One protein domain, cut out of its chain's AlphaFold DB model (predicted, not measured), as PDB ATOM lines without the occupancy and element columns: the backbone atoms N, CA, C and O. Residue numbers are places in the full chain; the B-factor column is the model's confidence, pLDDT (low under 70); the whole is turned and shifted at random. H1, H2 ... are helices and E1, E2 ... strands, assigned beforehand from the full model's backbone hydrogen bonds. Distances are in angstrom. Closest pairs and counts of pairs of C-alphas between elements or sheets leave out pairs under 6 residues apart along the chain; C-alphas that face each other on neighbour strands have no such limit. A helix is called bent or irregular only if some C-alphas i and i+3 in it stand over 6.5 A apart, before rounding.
ATOM      1  N   ILE A   3      11.170  -2.132   5.138       94.75
ATOM      2  CA  ILE A   3      10.611  -2.355   3.800       94.75
ATOM      3  C   ILE A   3       9.442  -1.397   3.629       94.75
ATOM      4  O   ILE A   3       8.535  -1.365   4.451       94.75
ATOM      5  N   GLN A   4       9.465  -0.590   2.580       95.62
ATOM      6  CA  GLN A   4       8.428   0.396   2.300       95.62
ATOM      7  C   GLN A   4       8.068   0.372   0.821       95.62
ATOM      8  O   GLN A   4       8.843  -0.120   0.000       95.62
ATOM      9  N   GLY A   5       6.900   0.892   0.470       95.19
ATOM     10  CA  GLY A   5       6.471   0.841  -0.916       95.19
ATOM     11  C   GLY A   5       5.316   1.755  -1.255       95.19
ATOM     12  O   GLY A   5       4.716   2.390  -0.390       95.19
ATOM     13  N   ALA A   6       5.034   1.807  -2.549       94.06
ATOM     14  CA  ALA A   6       3.928   2.551  -3.124       94.06
ATOM     15  C   ALA A   6       3.268   1.757  -4.241       94.06
ATOM     16  O   ALA A   6       3.896   0.916  -4.897       94.06
ATOM     17  N   PHE A   7       1.993   2.034  -4.473       92.31
ATOM     18  CA  PHE A   7       1.274   1.415  -5.564       92.31
ATOM     19  C   PHE A   7       1.469   2.176  -6.872       92.31
ATOM     20  O   PHE A   7       1.373   3.398  -6.944       92.31
ATOM     21  N   MET A   8       1.692   1.432  -7.949       89.62
ATOM     22  CA  MET A   8       1.883   1.986  -9.283       89.62
ATOM     23  C   MET A   8       0.694   1.651 -10.173       89.62
ATOM     24  O   MET A   8       0.285   0.495 -10.259       89.62
ATOM     25  N   HIS A   9       0.164   2.659 -10.868       85.88
ATOM     26  CA  HIS A   9      -0.891   2.523 -11.884       85.88
ATOM     27  C   HIS A   9      -2.191   1.836 -11.410       85.88
ATOM     28  O   HIS A   9      -2.929   1.286 -12.226       85.88
ATOM     29  N   VAL A  10      -2.518   1.895 -10.111       79.88
ATOM     30  CA  VAL A  10      -3.754   1.301  -9.548       79.88
ATOM     31  C   VAL A  10      -4.784   2.312  -9.026       79.88
ATOM     32  O   VAL A  10      -5.872   1.904  -8.611       79.88
ATOM     33  N   LYS A  11      -4.503   3.623  -9.128       72.88
ATOM     34  CA  LYS A  11      -5.354   4.717  -8.604       72.88
ATOM     35  C   LYS A  11      -5.852   4.397  -7.176       72.88
ATOM     36  O   LYS A  11      -5.160   3.717  -6.430       72.88
ATOM     37  N   ASP A  12      -7.073   4.804  -6.834       72.38
ATOM     38  CA  ASP A  12      -7.704   4.579  -5.525       72.38
ATOM     39  C   ASP A  12      -8.306   3.166  -5.360       72.38
ATOM     40  O   ASP A  12      -9.110   2.919  -4.462       72.38
ATOM     41  N   SER A  13      -7.969   2.219  -6.245       83.12
ATOM     42  CA  SER A  13      -8.572   0.872  -6.238       83.12
ATOM     43  C   SER A  13      -7.999  -0.030  -5.140       83.12
ATOM     44  O   SER A  13      -8.627  -1.019  -4.751       83.12
ATOM     45  N   VAL A  14      -6.797   0.292  -4.654       86.62
ATOM     46  CA  VAL A  14      -6.124  -0.388  -3.545       86.62
ATOM     47  C   VAL A  14      -5.731   0.670  -2.529       86.62
ATOM     48  O   VAL A  14      -5.045   1.628  -2.867       86.62
ATOM     49  N   THR A  15      -6.160   0.491  -1.284       90.75
ATOM     50  CA  THR A  15      -5.749   1.355  -0.177       90.75
ATOM     51  C   THR A  15      -4.590   0.719   0.581       90.75
ATOM     52  O   THR A  15      -4.511  -0.510   0.694       90.75
ATOM     53  N   ALA A  16      -3.712   1.556   1.140       92.44
ATOM     54  CA  ALA A  16      -2.622   1.100   1.996       92.44
ATOM     55  C   ALA A  16      -3.148   0.278   3.183       92.44
ATOM     56  O   ALA A  16      -2.627  -0.800   3.436       92.44
ATOM     57  N   ASP A  17      -4.236   0.702   3.835       92.94
ATOM     58  CA  ASP A  17      -4.866  -0.050   4.929       92.94
ATOM     59  C   ASP A  17      -5.276  -1.472   4.533       92.94
ATOM     60  O   ASP A  17      -4.955  -2.430   5.233       92.94
ATOM     61  N   ARG A  18      -5.962  -1.637   3.392       92.50
ATOM     62  CA  ARG A  18      -6.399  -2.963   2.928       92.50
ATOM     63  C   ARG A  18      -5.207  -3.859   2.609       92.50
ATOM     64  O   ARG A  18      -5.245  -5.056   2.874       92.50
ATOM     65  N   PHE A  19      -4.170  -3.285   2.011       94.81
ATOM     66  CA  PHE A  19      -2.957  -4.016   1.680       94.81
ATOM     67  C   PHE A  19      -2.181  -4.414   2.937       94.81
ATOM     68  O   PHE A  19      -1.820  -5.577   3.079       94.81
ATOM     69  N   LEU A  20      -1.992  -3.491   3.884       95.75
ATOM     70  CA  LEU A  20      -1.303  -3.774   5.140       95.75
ATOM     71  C   LEU A  20      -2.066  -4.762   6.020       95.75
ATOM     72  O   LEU A  20      -1.415  -5.548   6.695       95.75
ATOM     73  N   ALA A  21      -3.401  -4.791   5.977       94.81
ATOM     74  CA  ALA A  21      -4.183  -5.831   6.647       94.81
ATOM     75  C   ALA A  21      -3.775  -7.236   6.173       94.81
ATOM     76  O   ALA A  21      -3.535  -8.119   6.988       94.81
ATOM     77  N   LEU A  22      -3.626  -7.415   4.854       94.31
ATOM     78  CA  LEU A  22      -3.163  -8.673   4.262       94.31
ATOM     79  C   LEU A  22      -1.714  -8.981   4.658       94.31
ATOM     80  O   LEU A  22      -1.389 -10.132   4.943       94.31
ATOM     81  N   LEU A  23      -0.840  -7.970   4.681       95.31
ATOM     82  CA  LEU A  23       0.553  -8.175   5.078       95.31
ATOM     83  C   LEU A  23       0.684  -8.557   6.555       95.31
ATOM     84  O   LEU A  23       1.418  -9.487   6.869       95.31
ATOM     85  N   ALA A  24      -0.039  -7.871   7.441       94.81
ATOM     86  CA  ALA A  24       0.012  -8.088   8.881       94.81
ATOM     87  C   ALA A  24      -0.532  -9.462   9.291       94.81
ATOM     88  O   ALA A  24       0.022 -10.072  10.200       94.81
ATOM     89  N   ASP A  25      -1.554  -9.969   8.597       92.75
ATOM     90  CA  ASP A  25      -2.068 -11.330   8.800       92.75
ATOM     91  C   ASP A  25      -1.009 -12.395   8.462       92.75
ATOM     92  O   ASP A  25      -0.784 -13.338   9.217       92.75
ATOM     93  N   ALA A  26      -0.288 -12.207   7.352       89.88
ATOM     94  CA  ALA A  26       0.704 -13.168   6.875       89.88
ATOM     95  C   ALA A  26       2.098 -13.025   7.521       89.88
ATOM     96  O   ALA A  26       2.865 -13.987   7.523       89.88
ATOM     97  N   ALA A  27       2.449 -11.842   8.030       92.12
ATOM     98  CA  ALA A  27       3.745 -11.534   8.638       92.12
ATOM     99  C   ALA A  27       3.566 -10.700   9.929       92.12
ATOM    100  O   ALA A  27       3.954  -9.529   9.989       92.12
ATOM    101  N   PRO A  28       2.994 -11.274  11.001       92.44
ATOM    102  CA  PRO A  28       2.577 -10.524  12.193       92.44
ATOM    103  C   PRO A  28       3.733  -9.908  12.995       92.44
ATOM    104  O   PRO A  28       3.511  -9.032  13.823       92.44
ATOM    105  N   GLN A  29       4.972 -10.338  12.744       91.12
ATOM    106  CA  GLN A  29       6.170  -9.824  13.420       91.12
ATOM    107  C   GLN A  29       6.577  -8.411  12.958       91.12
ATOM    108  O   GLN A  29       7.481  -7.809  13.533       91.12
ATOM    109  N   GLY A  30       5.972  -7.888  11.886       92.50
ATOM    110  CA  GLY A  30       6.252  -6.546  11.381       92.50
ATOM    111  C   GLY A  30       5.551  -5.441  12.174       92.50
ATOM    112  O   GLY A  30       4.432  -5.605  12.652       92.50
ATOM    113  N   HIS A  31       6.179  -4.268  12.245       95.44
ATOM    114  CA  HIS A  31       5.528  -3.032  12.680       95.44
ATOM    115  C   HIS A  31       5.085  -2.240  11.454       95.44
ATOM    116  O   HIS A  31       5.918  -1.787  10.667       95.44
ATOM    117  N   TYR A  32       3.776  -2.090  11.293       96.31
ATOM    118  CA  TYR A  32       3.147  -1.573  10.082       96.31
ATOM    119  C   TYR A  32       2.752  -0.107  10.229       96.31
ATOM    120  O   TYR A  32       2.242   0.309  11.269       96.31
ATOM    121  N   PHE A  33       2.954   0.670   9.167       96.00
ATOM    122  CA  PHE A  33       2.645   2.095   9.129       96.00
ATOM    123  C   PHE A  33       2.059   2.492   7.775       96.00
ATOM    124  O   PHE A  33       2.547   2.071   6.723       96.00
ATOM    125  N   VAL A  34       1.039   3.346   7.814       94.88
ATOM    126  CA  VAL A  34       0.434   3.993   6.643       94.88
ATOM    127  C   VAL A  34       0.885   5.449   6.602       94.88
ATOM    128  O   VAL A  34       0.913   6.115   7.640       94.88
ATOM    129  N   ALA A  35       1.227   5.943   5.413       91.88
ATOM    130  CA  ALA A  35       1.492   7.360   5.210       91.88
ATOM    131  C   ALA A  35       0.197   8.165   5.404       91.88
ATOM    132  O   ALA A  35      -0.814   7.927   4.743       91.88
ATOM    133  N   GLN A  36       0.232   9.129   6.313       89.31
ATOM    134  CA  GLN A  36      -0.865  10.036   6.617       89.31
ATOM    135  C   GLN A  36      -0.284  11.431   6.885       89.31
ATOM    136  O   GLN A  36      -0.146  11.832   8.039       89.31
ATOM    137  N   PRO A  37       0.101  12.171   5.832       84.31
ATOM    138  CA  PRO A  37       0.689  13.487   6.013       84.31
ATOM    139  C   PRO A  37      -0.271  14.451   6.726       84.31
ATOM    140  O   PRO A  37      -1.487  14.389   6.503       84.31
ATOM    141  N   PRO A  38       0.269  15.391   7.522       83.88
ATOM    142  CA  PRO A  38      -0.507  16.456   8.132       83.88
ATOM    143  C   PRO A  38      -1.352  17.252   7.121       83.88
ATOM    144  O   PRO A  38      -0.938  17.442   5.968       83.88
ATOM    145  N   PRO A  39      -2.515  17.785   7.546       82.12
ATOM    146  CA  PRO A  39      -3.330  18.663   6.715       82.12
ATOM    147  C   PRO A  39      -2.519  19.828   6.132       82.12
ATOM    148  O   PRO A  39      -1.718  20.450   6.824       82.12
ATOM    149  N   GLY A  40      -2.757  20.149   4.858       77.56
ATOM    150  CA  GLY A  40      -2.058  21.232   4.156       77.56
ATOM    151  C   GLY A  40      -0.782  20.808   3.421       77.56
ATOM    152  O   GLY A  40      -0.250  21.604   2.650       77.56
ATOM    153  N   ILE A  41      -0.327  19.560   3.578       75.81
ATOM    154  CA  ILE A  41       0.737  18.982   2.751       75.81
ATOM    155  C   ILE A  41       0.106  18.290   1.540       75.81
ATOM    156  O   ILE A  41      -0.667  17.343   1.676       75.81
ATOM    157  N   ILE A  42       0.438  18.755   0.333       63.44
ATOM    158  CA  ILE A  42       0.034  18.076  -0.904       63.44
ATOM    159  C   ILE A  42       0.787  16.743  -0.977       63.44
ATOM    160  O   ILE A  42       2.018  16.720  -1.004       63.44
ATOM    161  N   MET A  43       0.049  15.629  -1.016       59.47
ATOM    162  CA  MET A  43       0.623  14.294  -1.202       59.47
ATOM    163  C   MET A  43       1.231  14.164  -2.599       59.47
ATOM    164  O   MET A  43       0.556  13.835  -3.568       59.47
ATOM    165  N   THR A  44       2.542  14.349  -2.678       56.00
ATOM    166  CA  THR A  44       3.403  13.682  -3.664       56.00
ATOM    167  C   THR A  44       4.263  12.650  -2.938       56.00
ATOM    168  O   THR A  44       5.486  12.629  -3.069       56.00
ATOM    169  N   ALA A  45       3.640  11.860  -2.062       57.19
ATOM    170  CA  ALA A  45       4.334  10.810  -1.338       57.19
ATOM    171  C   ALA A  45       4.743   9.714  -2.330       57.19
ATOM    172  O   ALA A  45       3.895   9.138  -3.003       57.19
ATOM    173  N   ALA A  46       6.040   9.426  -2.426       76.31
ATOM    174  CA  ALA A  46       6.545   8.304  -3.220       76.31
ATOM    175  C   ALA A  46       6.347   6.944  -2.519       76.31
ATOM    176  O   ALA A  46       6.731   5.921  -3.076       76.31
ATOM    177  N   ILE A  47       5.823   6.944  -1.287       89.62
ATOM    178  CA  ILE A  47       5.679   5.789  -0.397       89.62
ATOM    179  C   ILE A  47       4.322   5.889   0.305       89.62
ATOM    180  O   ILE A  47       4.061   6.867   1.003       89.62
ATOM    181  N   ASP A  48       3.494   4.860   0.150       92.00
ATOM    182  CA  ASP A  48       2.155   4.762   0.741       92.00
ATOM    183  C   ASP A  48       2.177   4.046   2.099       92.00
ATOM    184  O   ASP A  48       1.350   4.300   2.978       92.00
ATOM    185  N   TRP A  49       3.120   3.121   2.277       95.00
ATOM    186  CA  TRP A  49       3.196   2.254   3.447       95.00
ATOM    187  C   TRP A  49       4.634   1.879   3.786       95.00
ATOM    188  O   TRP A  49       5.549   1.946   2.961       95.00
ATOM    189  N   ARG A  50       4.821   1.445   5.029       95.31
ATOM    190  CA  ARG A  50       6.110   1.063   5.595       95.31
ATOM    191  C   ARG A  50       5.935  -0.079   6.590       95.31
ATOM    192  O   ARG A  50       4.971  -0.109   7.346       95.31
ATOM    193  N   VAL A  51       6.908  -0.982   6.614       95.69
ATOM    194  CA  VAL A  51       7.021  -2.083   7.569       95.69
ATOM    195  C   VAL A  51       8.428  -2.092   8.152       95.69
ATOM    196  O   VAL A  51       9.417  -2.160   7.418       95.69
ATOM    197  N   ILE A  52       8.525  -2.027   9.477       94.12
ATOM    198  CA  ILE A  52       9.782  -2.218  10.200       94.12
ATOM    199  C   ILE A  52       9.819  -3.657  10.701       94.12
ATOM    200  O   ILE A  52       8.903  -4.109  11.384       94.12
ATOM    201  N   LEU A  53      10.875  -4.380  10.339       91.69
ATOM    202  CA  LEU A  53      11.029  -5.804  10.619       91.69
ATOM    203  C   LEU A  53      12.116  -6.049  11.675       91.69
ATOM    204  O   LEU A  53      13.180  -5.409  11.590       91.69
ATOM    205  N   PRO A  54      11.884  -6.991  12.613       88.38
ATOM    206  CA  PRO A  54      12.831  -7.327  13.673       88.38
ATOM    207  C   PRO A  54      14.043  -8.100  13.145       88.38
ATOM    208  O   PRO A  54      15.155  -7.888  13.619       88.38
ATOM    209  N   ASP A  55      13.852  -8.956  12.138       87.00
ATOM    210  CA  ASP A  55      14.900  -9.825  11.612       87.00
ATOM    211  C   ASP A  55      14.697 -10.206  10.130       87.00
ATOM    212  O   ASP A  55      13.777  -9.754   9.439       87.00
ATOM    213  N   ASN A  56      15.612 -11.039   9.629       87.94
ATOM    214  CA  ASN A  56      15.624 -11.511   8.248       87.94
ATOM    215  C   ASN A  56      14.544 -12.572   7.962       87.94
ATOM    216  O   ASN A  56      14.157 -12.735   6.804       87.94
ATOM    217  N   ALA A  57      14.072 -13.307   8.976       88.44
ATOM    218  CA  ALA A  57      13.024 -14.313   8.805       88.44
ATOM    219  C   ALA A  57      11.678 -13.628   8.542       88.44
ATOM    220  O   ALA A  57      11.015 -13.943   7.551       88.44
ATOM    221  N   ALA A  58      11.363 -12.589   9.321       91.12
ATOM    222  CA  ALA A  58      10.190 -11.744   9.119       91.12
ATOM    223  C   ALA A  58      10.177 -11.093   7.720       91.12
ATOM    224  O   ALA A  58       9.124 -10.910   7.113       91.12
ATOM    225  N   ALA A  59      11.349 -10.796   7.148       92.06
ATOM    226  CA  ALA A  59      11.452 -10.273   5.785       92.06
ATOM    227  C   ALA A  59      11.057 -11.289   4.706       92.06
ATOM    228  O   ALA A  59      10.441 -10.920   3.705       92.06
ATOM    229  N   ALA A  60      11.384 -12.568   4.899       91.44
ATOM    230  CA  ALA A  60      10.984 -13.627   3.978       91.44
ATOM    231  C   ALA A  60       9.475 -13.922   4.063       91.44
ATOM    232  O   ALA A  60       8.841 -14.185   3.037       91.44
ATOM    233  N   GLU A  61       8.889 -13.848   5.259       93.12
ATOM    234  CA  GLU A  61       7.435 -13.911   5.453       93.12
ATOM    235  C   GLU A  61       6.748 -12.741   4.743       93.12
ATOM    236  O   GLU A  61       5.861 -12.955   3.911       93.12
ATOM    237  N   LEU A  62       7.249 -11.516   4.950       95.38
ATOM    238  CA  LEU A  62       6.738 -10.328   4.271       95.38
ATOM    239  C   LEU A  62       6.859 -10.441   2.745       95.38
ATOM    240  O   LEU A  62       5.938 -10.051   2.038       95.38
ATOM    241  N   ALA A  63       7.939 -11.017   2.207       95.81
ATOM    242  CA  ALA A  63       8.088 -11.233   0.763       95.81
ATOM    243  C   ALA A  63       6.968 -12.112   0.177       95.81
ATOM    244  O   ALA A  63       6.441 -11.820  -0.899       95.81
ATOM    245  N   ASN A  64       6.577 -13.174   0.888       95.19
ATOM    246  CA  ASN A  64       5.445 -14.008   0.485       95.19
ATOM    247  C   ASN A  64       4.126 -13.231   0.555       95.19
ATOM    248  O   ASN A  64       3.316 -13.326  -0.367       95.19
ATOM    249  N   ALA A  65       3.932 -12.446   1.615       95.88
ATOM    250  CA  ALA A  65       2.749 -11.614   1.783       95.88
ATOM    251  C   ALA A  65       2.635 -10.545   0.682       95.88
ATOM    252  O   ALA A  65       1.569 -10.370   0.096       95.88
ATOM    253  N   LEU A  66       3.750  -9.898   0.324       96.94
ATOM    254  CA  LEU A  66       3.840  -8.936  -0.776       96.94
ATOM    255  C   LEU A  66       3.454  -9.576  -2.111       96.94
ATOM    256  O   LEU A  66       2.707  -8.972  -2.879       96.94
ATOM    257  N   TRP A  67       3.913 -10.804  -2.376       97.38
ATOM    258  CA  TRP A  67       3.501 -11.543  -3.571       97.38
ATOM    259  C   TRP A  67       1.991 -11.804  -3.585       97.38
ATOM    260  O   TRP A  67       1.318 -11.479  -4.562       97.38
ATOM    261  N   SER A  68       1.440 -12.337  -2.492       95.88
ATOM    262  CA  SER A  68       0.000 -12.600  -2.365       95.88
ATOM    263  C   SER A  68      -0.832 -11.325  -2.519       95.88
ATOM    264  O   SER A  68      -1.853 -11.324  -3.211       95.88
ATOM    265  N   GLY A  69      -0.387 -10.220  -1.919       95.75
ATOM    266  CA  GLY A  69      -1.024  -8.915  -2.043       95.75
ATOM    267  C   GLY A  69      -0.967  -8.379  -3.473       95.75
ATOM    268  O   GLY A  69      -1.971  -7.887  -3.988       95.75
ATOM    269  N   TYR A  70       0.164  -8.550  -4.162       95.88
ATOM    270  CA  TYR A  70       0.270  -8.223  -5.581       95.88
ATOM    271  C   TYR A  70      -0.722  -9.034  -6.423       95.88
ATOM    272  O   TYR A  70      -1.480  -8.452  -7.198       95.88
ATOM    273  N   GLU A  71      -0.766 -10.358  -6.263       95.44
ATOM    274  CA  GLU A  71      -1.627 -11.213  -7.085       95.44
ATOM    275  C   GLU A  71      -3.119 -10.992  -6.845       95.44
ATOM    276  O   GLU A  71      -3.898 -11.033  -7.797       95.44
ATOM    277  N   SER A  72      -3.515 -10.750  -5.595       94.56
ATOM    278  CA  SER A  72      -4.925 -10.626  -5.216       94.56
ATOM    279  C   SER A  72      -5.489  -9.213  -5.374       94.56
ATOM    280  O   SER A  72      -6.672  -9.075  -5.685       94.56
ATOM    281  N   LEU A  73      -4.677  -8.167  -5.175       93.88
ATOM    282  CA  LEU A  73      -5.160  -6.780  -5.125       93.88
ATOM    283  C   LEU A  73      -4.683  -5.918  -6.296       93.88
ATOM    284  O   LEU A  73      -5.437  -5.069  -6.760       93.88
ATOM    285  N   VAL A  74      -3.457  -6.124  -6.790       93.00
ATOM    286  CA  VAL A  74      -2.803  -5.203  -7.744       93.00
ATOM    287  C   VAL A  74      -2.857  -5.734  -9.175       93.00
ATOM    288  O   VAL A  74      -3.368  -5.068 -10.074       93.00
ATOM    289  N   LYS A  75      -2.385  -6.963  -9.396       92.06
ATOM    290  CA  LYS A  75      -2.350  -7.643 -10.699       92.06
ATOM    291  C   LYS A  75      -3.710  -7.662 -11.422       92.06
ATOM    292  O   LYS A  75      -3.713  -7.400 -12.627       92.06
ATOM    293  N   PRO A  76      -4.864  -7.893 -10.754       91.31
ATOM    294  CA  PRO A  76      -6.168  -7.921 -11.424       91.31
ATOM    295  C   PRO A  76      -6.614  -6.570 -11.999       91.31
ATOM    296  O   PRO A  76      -7.502  -6.530 -12.846       91.31
ATOM    297  N   LEU A  77      -6.004  -5.463 -11.562       88.44
ATOM    298  CA  LEU A  77      -6.347  -4.112 -12.016       88.44
ATOM    299  C   LEU A  77      -5.702  -3.751 -13.360       88.44
ATOM    300  O   LEU A  77      -5.993  -2.699 -13.935       88.44
ATOM    301  N   GLY A  78      -4.837  -4.622 -13.882       80.19
ATOM    302  CA  GLY A  78      -4.144  -4.401 -15.141       80.19
ATOM    303  C   GLY A  78      -5.107  -4.468 -16.315       80.19
ATOM    304  O   GLY A  78      -5.643  -5.527 -16.644       80.19
ATOM    305  N   LYS A  79      -5.303  -3.339 -17.002       67.50
ATOM    306  CA  LYS A  79      -5.964  -3.344 -18.312       67.50
ATOM    307  C   LYS A  79      -5.038  -4.011 -19.331       67.50
ATOM    308  O   LYS A  79      -3.821  -3.916 -19.237       67.50
ATOM    309  N   ARG A  80      -5.605  -4.641 -20.366       55.38
ATOM    310  CA  ARG A  80      -4.850  -5.297 -21.457       55.38
ATOM    311  C   ARG A  80      -3.929  -4.356 -22.266       55.38
ATOM    312  O   ARG A  80      -3.243  -4.839 -23.166       55.38
ATOM    313  N   SER A  81      -3.912  -3.042 -22.009       55.72
ATOM    314  CA  SER A  81      -3.028  -2.114 -22.724       55.72
ATOM    315  C   SER A  81      -1.628  -2.103 -22.099       55.72
ATOM    316  O   SER A  81      -1.455  -2.151 -20.887       55.72
ATOM    317  N   ARG A  82      -0.599  -2.079 -22.952       58.50
ATOM    318  CA  ARG A  82       0.814  -2.221 -22.561       58.50
ATOM    319  C   ARG A  82       1.403  -1.028 -21.798       58.50
ATOM    320  O   ARG A  82       2.516  -1.166 -21.307       58.50
ATOM    321  N   GLN A  83       0.727   0.121 -21.758       59.09
ATOM    322  CA  GLN A  83       1.359   1.383 -21.352       59.09
ATOM    323  C   GLN A  83       1.371   1.643 -19.839       59.09
ATOM    324  O   GLN A  83       2.257   2.358 -19.400       59.09
ATOM    325  N   ASP A  84       0.502   1.004 -19.049       70.38
ATOM    326  CA  ASP A  84       0.432   1.212 -17.592       70.38
ATOM    327  C   ASP A  84       0.184  -0.120 -16.870       70.38
ATOM    328  O   ASP A  84      -0.951  -0.473 -16.537       70.38
ATOM    329  N   LYS A  85       1.241  -0.916 -16.668       83.44
ATOM    330  CA  LYS A  85       1.118  -2.159 -15.894       83.44
ATOM    331  C   LYS A  85       1.017  -1.826 -14.402       83.44
ATOM    332  O   LYS A  85       1.881  -1.110 -13.899       83.44
ATOM    333  N   PRO A  86       0.017  -2.357 -13.678       89.75
ATOM    334  CA  PRO A  86      -0.066  -2.170 -12.242       89.75
ATOM    335  C   PRO A  86       1.102  -2.878 -11.563       89.75
ATOM    336  O   PRO A  86       1.496  -3.982 -11.954       89.75
ATOM    337  N   GLY A  87       1.630  -2.250 -10.526       92.81
ATOM    338  CA  GLY A  87       2.774  -2.775  -9.803       92.81
ATOM    339  C   GLY A  87       2.853  -2.248  -8.386       92.81
ATOM    340  O   GLY A  87       2.064  -1.401  -7.966       92.81
ATOM    341  N   ILE A  88       3.821  -2.778  -7.656       94.69
ATOM    342  CA  ILE A  88       4.163  -2.303  -6.320       94.69
ATOM    343  C   ILE A  88       5.628  -1.916  -6.363       94.69
ATOM    344  O   ILE A  88       6.487  -2.776  -6.560       94.69
ATOM    345  N   PHE A  89       5.904  -0.627  -6.207       95.12
ATOM    346  CA  PHE A  89       7.256  -0.155  -5.965       95.12
ATOM    347  C   PHE A  89       7.662  -0.571  -4.553       95.12
ATOM    348  O   PHE A  89       6.934  -0.303  -3.598       95.12
ATOM    349  N   ILE A  90       8.808  -1.233  -4.427       96.31
ATOM    350  CA  ILE A  90       9.367  -1.711  -3.167       96.31
ATOM    351  C   ILE A  90      10.736  -1.080  -2.970       96.31
ATOM    352  O   ILE A  90      11.574  -1.069  -3.871       96.31
ATOM    353  N   GLN A  91      10.973  -0.611  -1.752       95.38
ATOM    354  CA  GLN A  91      12.256  -0.117  -1.294       95.38
ATOM    355  C   GLN A  91      12.618  -0.788   0.031       95.38
ATOM    356  O   GLN A  91      11.892  -0.677   1.021       95.38
ATOM    357  N   ILE A  92      13.758  -1.469   0.049       94.62
ATOM    358  CA  ILE A  92      14.342  -2.112   1.224       94.62
ATOM    359  C   ILE A  92      15.491  -1.229   1.691       94.62
ATOM    360  O   ILE A  92      16.387  -0.917   0.909       94.62
ATOM    361  N   LYS A  93      15.462  -0.806   2.955       91.94
ATOM    362  CA  LYS A  93      16.501   0.042   3.542       91.94
ATOM    363  C   LYS A  93      17.106  -0.585   4.783       91.94
ATOM    364  O   LYS A  93      16.394  -1.126   5.641       91.94
ATOM    365  N   ASN A  94      18.422  -0.449   4.904       87.94
ATOM    366  CA  ASN A  94      19.078  -0.598   6.192       87.94
ATOM    367  C   ASN A  94      18.978   0.706   6.997       87.94
ATOM    368  O   ASN A  94      18.538   1.744   6.503       87.94
ATOM    369  N   LEU A  95      19.394   0.643   8.259       80.50
ATOM    370  CA  LEU A  95      19.360   1.794   9.164       80.50
ATOM    371  C   LEU A  95      20.552   2.748   8.972       80.50
ATOM    372  O   LEU A  95      20.608   3.791   9.614       80.50
ATOM    373  N   ALA A  96      21.499   2.405   8.093       81.31
ATOM    374  CA  ALA A  96      22.606   3.271   7.692       81.31
ATOM    375  C   ALA A  96      22.255   4.164   6.486       81.31
ATOM    376  O   ALA A  96      23.026   5.054   6.140       81.31
ATOM    377  N   GLY A  97      21.085   3.957   5.869       80.44
ATOM    378  CA  GLY A  97      20.613   4.710   4.707       80.44
ATOM    379  C   GLY A  97      20.855   4.022   3.363       80.44
ATOM    380  O   GLY A  97      20.365   4.524   2.349       80.44
ATOM    381  N   ASP A  98      21.525   2.865   3.337       90.31
ATOM    382  CA  ASP A  98      21.644   2.063   2.121       90.31
ATOM    383  C   ASP A  98      20.284   1.488   1.735       90.31
ATOM    384  O   ASP A  98      19.452   1.121   2.572       90.31
ATOM    385  N   CYS A  99      20.068   1.422   0.429       92.50
ATOM    386  CA  CYS A  99      18.764   1.222  -0.165       92.50
ATOM    387  C   CYS A  99      18.885   0.301  -1.373       92.50
ATOM    388  O   CYS A  99      19.713   0.532  -2.252       92.50
ATOM    389  N   ASP A 100      17.981  -0.667  -1.459       94.12
ATOM    390  CA  ASP A 100      17.713  -1.428  -2.669       94.12
ATOM    391  C   ASP A 100      16.250  -1.254  -3.080       94.12
ATOM    392  O   ASP A 100      15.362  -1.184  -2.229       94.12
ATOM    393  N   GLN A 101      15.988  -1.154  -4.380       95.25
ATOM    394  CA  GLN A 101      14.656  -0.856  -4.901       95.25
ATOM    395  C   GLN A 101      14.333  -1.678  -6.144       95.25
ATOM    396  O   GLN A 101      15.207  -1.972  -6.961       95.25
ATOM    397  N   PHE A 102      13.068  -2.059  -6.276       95.19
ATOM    398  CA  PHE A 102      12.547  -2.811  -7.414       95.19
ATOM    399  C   PHE A 102      11.018  -2.727  -7.452       95.19
ATOM    400  O   PHE A 102      10.371  -2.360  -6.474       95.19
ATOM    401  N   THR A 103      10.430  -3.112  -8.577       94.88
ATOM    402  CA  THR A 103       8.984  -3.073  -8.806       94.88
ATOM    403  C   THR A 103       8.425  -4.474  -9.022       94.88
ATOM    404  O   THR A 103       8.768  -5.157  -9.991       94.88
ATOM    405  N   VAL A 104       7.492  -4.895  -8.167       94.62
ATOM    406  CA  VAL A 104       6.720  -6.129  -8.373       94.62
ATOM    407  C   VAL A 104       5.723  -5.914  -9.511       94.62
ATOM    408  O   VAL A 104       4.969  -4.943  -9.503       94.62
ATOM    409  N   GLY A 105       5.731  -6.816 -10.492       91.00
ATOM    410  CA  GLY A 105       4.942  -6.742 -11.725       91.00
ATOM    411  C   GLY A 105       5.694  -6.187 -12.941       91.00
ATOM    412  O   GLY A 105       5.260  -6.433 -14.071       91.00
ATOM    413  N   THR A 106       6.828  -5.507 -12.725       90.00
ATOM    414  CA  THR A 106       7.689  -4.968 -13.797       90.00
ATOM    415  C   THR A 106       9.084  -5.581 -13.756       90.00
ATOM    416  O   THR A 106       9.460  -6.268 -14.701       90.00
ATOM    417  N   ASP A 107       9.823  -5.376 -12.661       92.88
ATOM    418  CA  ASP A 107      11.187  -5.900 -12.490       92.88
ATOM    419  C   ASP A 107      11.160  -7.353 -12.004       92.88
ATOM    420  O   ASP A 107      12.018  -8.162 -12.353       92.88
ATOM    421  N   VAL A 108      10.149  -7.685 -11.195       93.88
ATOM    422  CA  VAL A 108       9.939  -9.017 -10.625       93.88
ATOM    423  C   VAL A 108       8.521  -9.484 -10.930       93.88
ATOM    424  O   VAL A 108       7.552  -8.966 -10.377       93.88
ATOM    425  N   ASP A 109       8.389 -10.489 -11.794       92.38
ATOM    426  CA  ASP A 109       7.104 -10.989 -12.303       92.38
ATOM    427  C   ASP A 109       6.756 -12.416 -11.839       92.38
ATOM    428  O   ASP A 109       5.745 -12.983 -12.262       92.38
ATOM    429  N   LYS A 110       7.573 -12.994 -10.949       94.25
ATOM    430  CA  LYS A 110       7.402 -14.340 -10.384       94.25
ATOM    431  C   LYS A 110       7.650 -14.346  -8.881       94.25
ATOM    432  O   LYS A 110       8.570 -13.686  -8.401       94.25
ATOM    433  N   LYS A 111       6.897 -15.194  -8.169       94.94
ATOM    434  CA  LYS A 111       7.015 -15.401  -6.719       94.94
ATOM    435  C   LYS A 111       8.449 -15.682  -6.283       94.94
ATOM    436  O   LYS A 111       8.989 -14.958  -5.453       94.94
ATOM    437  N   ASP A 112       9.076 -16.697  -6.871       94.69
ATOM    438  CA  ASP A 112      10.432 -17.108  -6.489       94.69
ATOM    439  C   ASP A 112      11.460 -16.004  -6.754       94.69
ATOM    440  O   ASP A 112      12.395 -15.833  -5.973       94.69
ATOM    441  N   GLY A 113      11.238 -15.199  -7.800       94.00
ATOM    442  CA  GLY A 113      12.033 -14.006  -8.081       94.00
ATOM    443  C   GLY A 113      11.927 -12.966  -6.966       94.00
ATOM    444  O   GLY A 113      12.943 -12.414  -6.561       94.00
ATOM    445  N   LEU A 114      10.729 -12.748  -6.407       95.81
ATOM    446  CA  LEU A 114      10.537 -11.819  -5.289       95.81
ATOM    447  C   LEU A 114      11.213 -12.318  -4.017       95.81
ATOM    448  O   LEU A 114      11.929 -11.561  -3.366       95.81
ATOM    449  N   LEU A 115      11.022 -13.592  -3.671       95.00
ATOM    450  CA  LEU A 115      11.664 -14.175  -2.492       95.00
ATOM    451  C   LEU A 115      13.187 -14.120  -2.610       95.00
ATOM    452  O   LEU A 115      13.862 -13.806  -1.633       95.00
ATOM    453  N   HIS A 116      13.725 -14.437  -3.788       94.75
ATOM    454  CA  HIS A 116      15.156 -14.353  -4.047       94.75
ATOM    455  C   HIS A 116      15.653 -12.911  -3.922       94.75
ATOM    456  O   HIS A 116      16.572 -12.666  -3.146       94.75
ATOM    457  N   ARG A 117      14.980 -11.958  -4.580       94.62
ATOM    458  CA  ARG A 117      15.342 -10.540  -4.544       94.62
ATOM    459  C   ARG A 117      15.363  -9.997  -3.121       94.62
ATOM    460  O   ARG A 117      16.362  -9.422  -2.714       94.62
ATOM    461  N   VAL A 118      14.310 -10.251  -2.340       94.12
ATOM    462  CA  VAL A 118      14.257  -9.837  -0.930       94.12
ATOM    463  C   VAL A 118      15.389 -10.487  -0.141       94.12
ATOM    464  O   VAL A 118      16.096  -9.788   0.572       94.12
ATOM    465  N   LYS A 119      15.628 -11.797  -0.281       92.50
ATOM    466  CA  LYS A 119      16.730 -12.470   0.430       92.50
ATOM    467  C   LYS A 119      18.092 -11.851   0.122       92.50
ATOM    468  O   LYS A 119      18.880 -11.674   1.047       92.50
ATOM    469  N   GLU A 120      18.363 -11.516  -1.136       93.19
ATOM    470  CA  GLU A 120      19.607 -10.855  -1.535       93.19
ATOM    471  C   GLU A 120      19.728  -9.459  -0.927       93.19
ATOM    472  O   GLU A 120      20.732  -9.168  -0.274       93.19
ATOM    473  N   SER A 121      18.695  -8.619  -1.070       93.00
ATOM    474  CA  SER A 121      18.692  -7.270  -0.498       93.00
ATOM    475  C   SER A 121      18.913  -7.328   1.011       93.00
ATOM    476  O   SER A 121      19.760  -6.621   1.539       93.00
ATOM    477  N   VAL A 122      18.204  -8.216   1.711       90.00
ATOM    478  CA  VAL A 122      18.315  -8.398   3.163       90.00
ATOM    479  C   VAL A 122      19.705  -8.894   3.562       90.00
ATOM    480  O   VAL A 122      20.260  -8.414   4.549       90.00
ATOM    481  N   ALA A 123      20.301  -9.820   2.807       88.69
ATOM    482  CA  ALA A 123      21.649 -10.310   3.081       88.69
ATOM    483  C   ALA A 123      22.691  -9.182   2.992       88.69
ATOM    484  O   ALA A 123      23.534  -9.064   3.880       88.69
ATOM    485  N   VAL A 124      22.587  -8.326   1.970       87.38
ATOM    486  CA  VAL A 124      23.486  -7.179   1.762       87.38
ATOM    487  C   VAL A 124      23.232  -6.063   2.781       87.38
ATOM    488  O   VAL A 124      24.173  -5.462   3.290       87.38
ATOM    489  N   LEU A 125      21.966  -5.798   3.104       84.19
ATOM    490  CA  LEU A 125      21.527  -4.658   3.915       84.19
ATOM    491  C   LEU A 125      21.400  -4.973   5.415       84.19
ATOM    492  O   LEU A 125      21.036  -4.101   6.203       84.19
ATOM    493  N   SER A 126      21.669  -6.203   5.851       75.44
ATOM    494  CA  SER A 126      21.467  -6.587   7.253       75.44
ATOM    495  C   SER A 126      22.373  -5.810   8.227       75.44
ATOM    496  O   SER A 126      23.587  -5.994   8.274       75.44
ATOM    497  N   SER A 127      21.766  -4.975   9.081       63.06
ATOM    498  CA  SER A 127      22.414  -4.381  10.260       63.06
ATOM    499  C   SER A 127      21.948  -5.105  11.527       63.06
ATOM    500  O   SER A 127      20.758  -5.095  11.836       63.06
ATOM    501  N   ARG A 128      22.872  -5.713  12.284       62.84
ATOM    502  CA  ARG A 128      22.587  -6.618  13.424       62.84
ATOM    503  C   ARG A 128      22.174  -5.940  14.749       62.84
ATOM    504  O   ARG A 128      22.267  -6.574  15.794       62.84
ATOM    505  N   SER A 129      21.785  -4.664  14.761       76.06
ATOM    506  CA  SER A 129      21.482  -3.955  16.018       76.06
ATOM    507  C   SER A 129      19.977  -3.885  16.281       76.06
ATOM    508  O   SER A 129      19.274  -3.091  15.655       76.06
ATOM    509  N   ASN A 130      19.495  -4.675  17.245       78.25
ATOM    510  CA  ASN A 130      18.103  -4.628  17.711       78.25
ATOM    511  C   ASN A 130      17.729  -3.240  18.260       78.25
ATOM    512  O   ASN A 130      16.649  -2.735  17.965       78.25
ATOM    513  N   ASP A 131      18.645  -2.573  18.966       84.50
ATOM    514  CA  ASP A 131      18.431  -1.215  19.495       84.50
ATOM    515  C   ASP A 131      18.185  -0.186  18.390       84.50
ATOM    516  O   ASP A 131      17.503   0.819  18.584       84.50
ATOM    517  N   ALA A 132      18.773  -0.392  17.212       84.94
ATOM    518  CA  ALA A 132      18.534   0.477  16.071       84.94
ATOM    519  C   ALA A 132      17.127   0.249  15.486       84.94
ATOM    520  O   ALA A 132      16.470   1.212  15.102       84.94
ATOM    521  N   VAL A 133      16.631  -0.994  15.486       87.94
ATOM    522  CA  VAL A 133      15.256  -1.310  15.063       87.94
ATOM    523  C   VAL A 133      14.232  -0.681  16.008       87.94
ATOM    524  O   VAL A 133      13.300  -0.037  15.534       87.94
ATOM    525  N   LEU A 134      14.428  -0.810  17.324       88.94
ATOM    526  CA  LEU A 134      13.539  -0.206  18.325       88.94
ATOM    527  C   LEU A 134      13.473   1.319  18.176       88.94
ATOM    528  O   LEU A 134      12.383   1.883  18.131       88.94
ATOM    529  N   ARG A 135      14.624   1.975  17.993       90.12
ATOM    530  CA  ARG A 135      14.679   3.424  17.750       90.12
ATOM    531  C   ARG A 135      13.953   3.846  16.477       90.12
ATOM    532  O   ARG A 135      13.266   4.859  16.496       90.12
ATOM    533  N   GLU A 136      14.063   3.086  15.388       91.69
ATOM    534  CA  GLU A 136      13.328   3.384  14.148       91.69
ATOM    535  C   GLU A 136      11.807   3.269  14.354       91.69
ATOM    536  O   GLU A 136      11.046   4.083  13.822       91.69
ATOM    537  N   ILE A 137      11.352   2.289  15.147       92.50
ATOM    538  CA  ILE A 137       9.931   2.129  15.501       92.50
ATOM    539  C   ILE A 137       9.456   3.329  16.314       92.50
ATOM    540  O   ILE A 137       8.423   3.908  15.981       92.50
ATOM    541  N   GLU A 138      10.202   3.725  17.345       93.19
ATOM    542  CA  GLU A 138       9.878   4.884  18.181       93.19
ATOM    543  C   GLU A 138       9.827   6.172  17.353       93.19
ATOM    544  O   GLU A 138       8.838   6.903  17.409       93.19
ATOM    545  N   GLN A 139      10.843   6.415  16.521       92.50
ATOM    546  CA  GLN A 139      10.909   7.590  15.653       92.50
ATOM    547  C   GLN A 139       9.743   7.626  14.667       92.50
ATOM    548  O   GLN A 139       9.053   8.642  14.576       92.50
ATOM    549  N   THR A 140       9.470   6.511  13.981       92.62
ATOM    550  CA  THR A 140       8.348   6.418  13.036       92.62
ATOM    551  C   THR A 140       7.012   6.613  13.755       92.62
ATOM    552  O   THR A 140       6.161   7.339  13.256       92.62
ATOM    553  N   SER A 141       6.837   6.041  14.949       93.25
ATOM    554  CA  SER A 141       5.599   6.167  15.735       93.25
ATOM    555  C   SER A 141       5.381   7.571  16.301       93.25
ATOM    556  O   SER A 141       4.243   7.975  16.511       93.25
ATOM    557  N   SER A 142       6.462   8.312  16.559       92.62
ATOM    558  CA  SER A 142       6.406   9.703  17.026       92.62
ATOM    559  C   SER A 142       6.185  10.724  15.905       92.62
ATOM    560  O   SER A 142       5.967  11.903  16.185       92.62
ATOM    561  N   SER A 143       6.263  10.294  14.644       90.56
ATOM    562  CA  SER A 143       6.078  11.161  13.485       90.56
ATOM    563  C   SER A 143       4.605  11.506  13.281       90.56
ATOM    564  O   SER A 143       3.731  10.649  13.333       90.56
ATOM    565  N   ASP A 144       4.344  12.763  12.943       89.81
ATOM    566  CA  ASP A 144       3.047  13.272  12.493       89.81
ATOM    567  C   ASP A 144       2.676  12.830  11.065       89.81
ATOM    568  O   ASP A 144       1.553  13.057  10.622       89.81
ATOM    569  N   TYR A 145       3.609  12.193  10.354       89.62
ATOM    570  CA  TYR A 145       3.425  11.696   8.993       89.62
ATOM    571  C   TYR A 145       2.964  10.238   8.938       89.62
ATOM    572  O   TYR A 145       2.358   9.819   7.954       89.62
ATOM    573  N   TRP A 146       3.284   9.434   9.950       93.00
ATOM    574  CA  TRP A 146       3.031   7.995   9.932       93.00
ATOM    575  C   TRP A 146       1.964   7.628  10.948       93.00
ATOM    576  O   TRP A 146       2.094   7.897  12.137       93.00
ATOM    577  N   ARG A 147       0.934   6.919  10.490       94.06
ATOM    578  CA  ARG A 147      -0.022   6.278  11.389       94.06
ATOM    579  C   ARG A 147       0.347   4.813  11.552       94.06
ATOM    580  O   ARG A 147       0.427   4.083  10.564       94.06
ATOM    581  N   SER A 148       0.519   4.373  12.797       93.56
ATOM    582  CA  SER A 148       0.673   2.950  13.099       93.56
ATOM    583  C   SER A 148      -0.583   2.177  12.688       93.56
ATOM    584  O   SER A 148      -1.711   2.586  12.971       93.56
ATOM    585  N   PHE A 149      -0.377   1.062  11.996       91.25
ATOM    586  CA  PHE A 149      -1.422   0.139  11.594       91.25
ATOM    587  C   PHE A 149      -1.399  -1.069  12.528       91.25
ATOM    588  O   PHE A 149      -0.458  -1.861  12.532       91.25
ATOM    589  N   SER A 150      -2.453  -1.208  13.323       76.19
ATOM    590  CA  SER A 150      -2.750  -2.420  14.082       76.19
ATOM    591  C   SER A 150      -3.784  -3.192  13.268       76.19
ATOM    592  O   SER A 150      -4.904  -2.708  13.094       76.19
TER     593      SER A 150
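AT A GLANCE: This is residues 3 to 150 of the 153 residues of an uncharacterized protein of Geomonas limicola (UniProt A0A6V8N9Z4). A strongly twisted sheet of six strands is covered on one face by three helices, H1, H2 and H3, with a fourth, H4, over the other face towards the E6 edge: three layers, helices on both faces of a sheet. The loop of residues 36 to 48, between E2 and E3, reaches up to 25 A from the mean of the C-alphas. The printed part has 148 residues, with four named helices and six named strands in the order E1 H1 E2 E3 H2 E4 E5 H3 H4 E6. The sheet runs E5 E4 E1 E3 E2 E6, all antiparallel, and the class is mixed, helices and strands. The whole is compact, with a radius of gyration of the C-alphas of 14.9 A and spans of 47 by 40 by 27 A.

IN THESE COORDINATES: E1, residues 3 to 8, begins with C-alpha 3 at (10.611, -2.355, 3.800) and is 16.3 A long. H1 is residues 16 to 26, 15.4 A; E2 is 31 to 35, 13.4 A; E3 is 49 to 52, 10.4 A. H2, residues 56 to 77, is 30.8 A long from C-alpha 56 at (15.624, -11.511, 8.248), with a kink of 38 degrees near residue 71; it is irregular, but only just, C-alphas 72 and 75 being 6.8 A apart. E4 is 87 to 93, 19.4 A; E5 is 99 to 104, 16.3 A; H3 is 111 to 125, 21.0 A; H4 is 130 to 142, 18.5 A. E6, residues 146 to 149, is 9.2 A long and ends with C-alpha 149 at (-1.422, 0.139, 11.594).

HOW THE PARTS SIT: E1 is an inner strand, with N 5 and O 49 of E3 3.0 A apart and N 6 and O 89 of E4 3.0 A apart. E2 and E3 form a hairpin, with N 33 and O 50 2.8 A apart, and so do E4 and E5, with N 90 and O 102 2.8 A apart. N 147 of edge strand E6 is 3.0 A from O 34 of E2. E1, H1, E2 and E3, H2, E4 are split strand-helix-strand units, each with another strand between its two strands, and both crossovers are right-handed. H1 is over E3 and E2 at a height of 9.0 A, H2 over E4 and E1 at 9.2 A, and H3 over E5 and E4 at 9.9 A; each runs along the strands. H2 touches H1, closest at the C-alphas of Leu 23 and Ala 65, 5.2 A, at a steep tilt of 48 degrees, opposite ways. H2 also touches H3, closest at the C-alphas of Ala 63 and Leu 115, 5.7 A. H4 is over E2 and, only just, over E3, slantwise to the strands; its closest C-alpha pair with E3 is Ile 52 and Ile 137, 6.9 A. H3 and H4 are apart. In H1, H3 and H4 every O i to N i+4 pair is within hydrogen-bond range; in H2 15 of 18 are.

THE WHOLE: The two C-alphas farthest apart, of Ser 81 and Asp 131, are 47.4 A apart. The printed part has no cut. The link from E2 to E3 is long, with 13 residues. The mean pLDDT of the printed part is 88.3; residues 42 to 45, 79 to 83 and 127 to 128 are under 70.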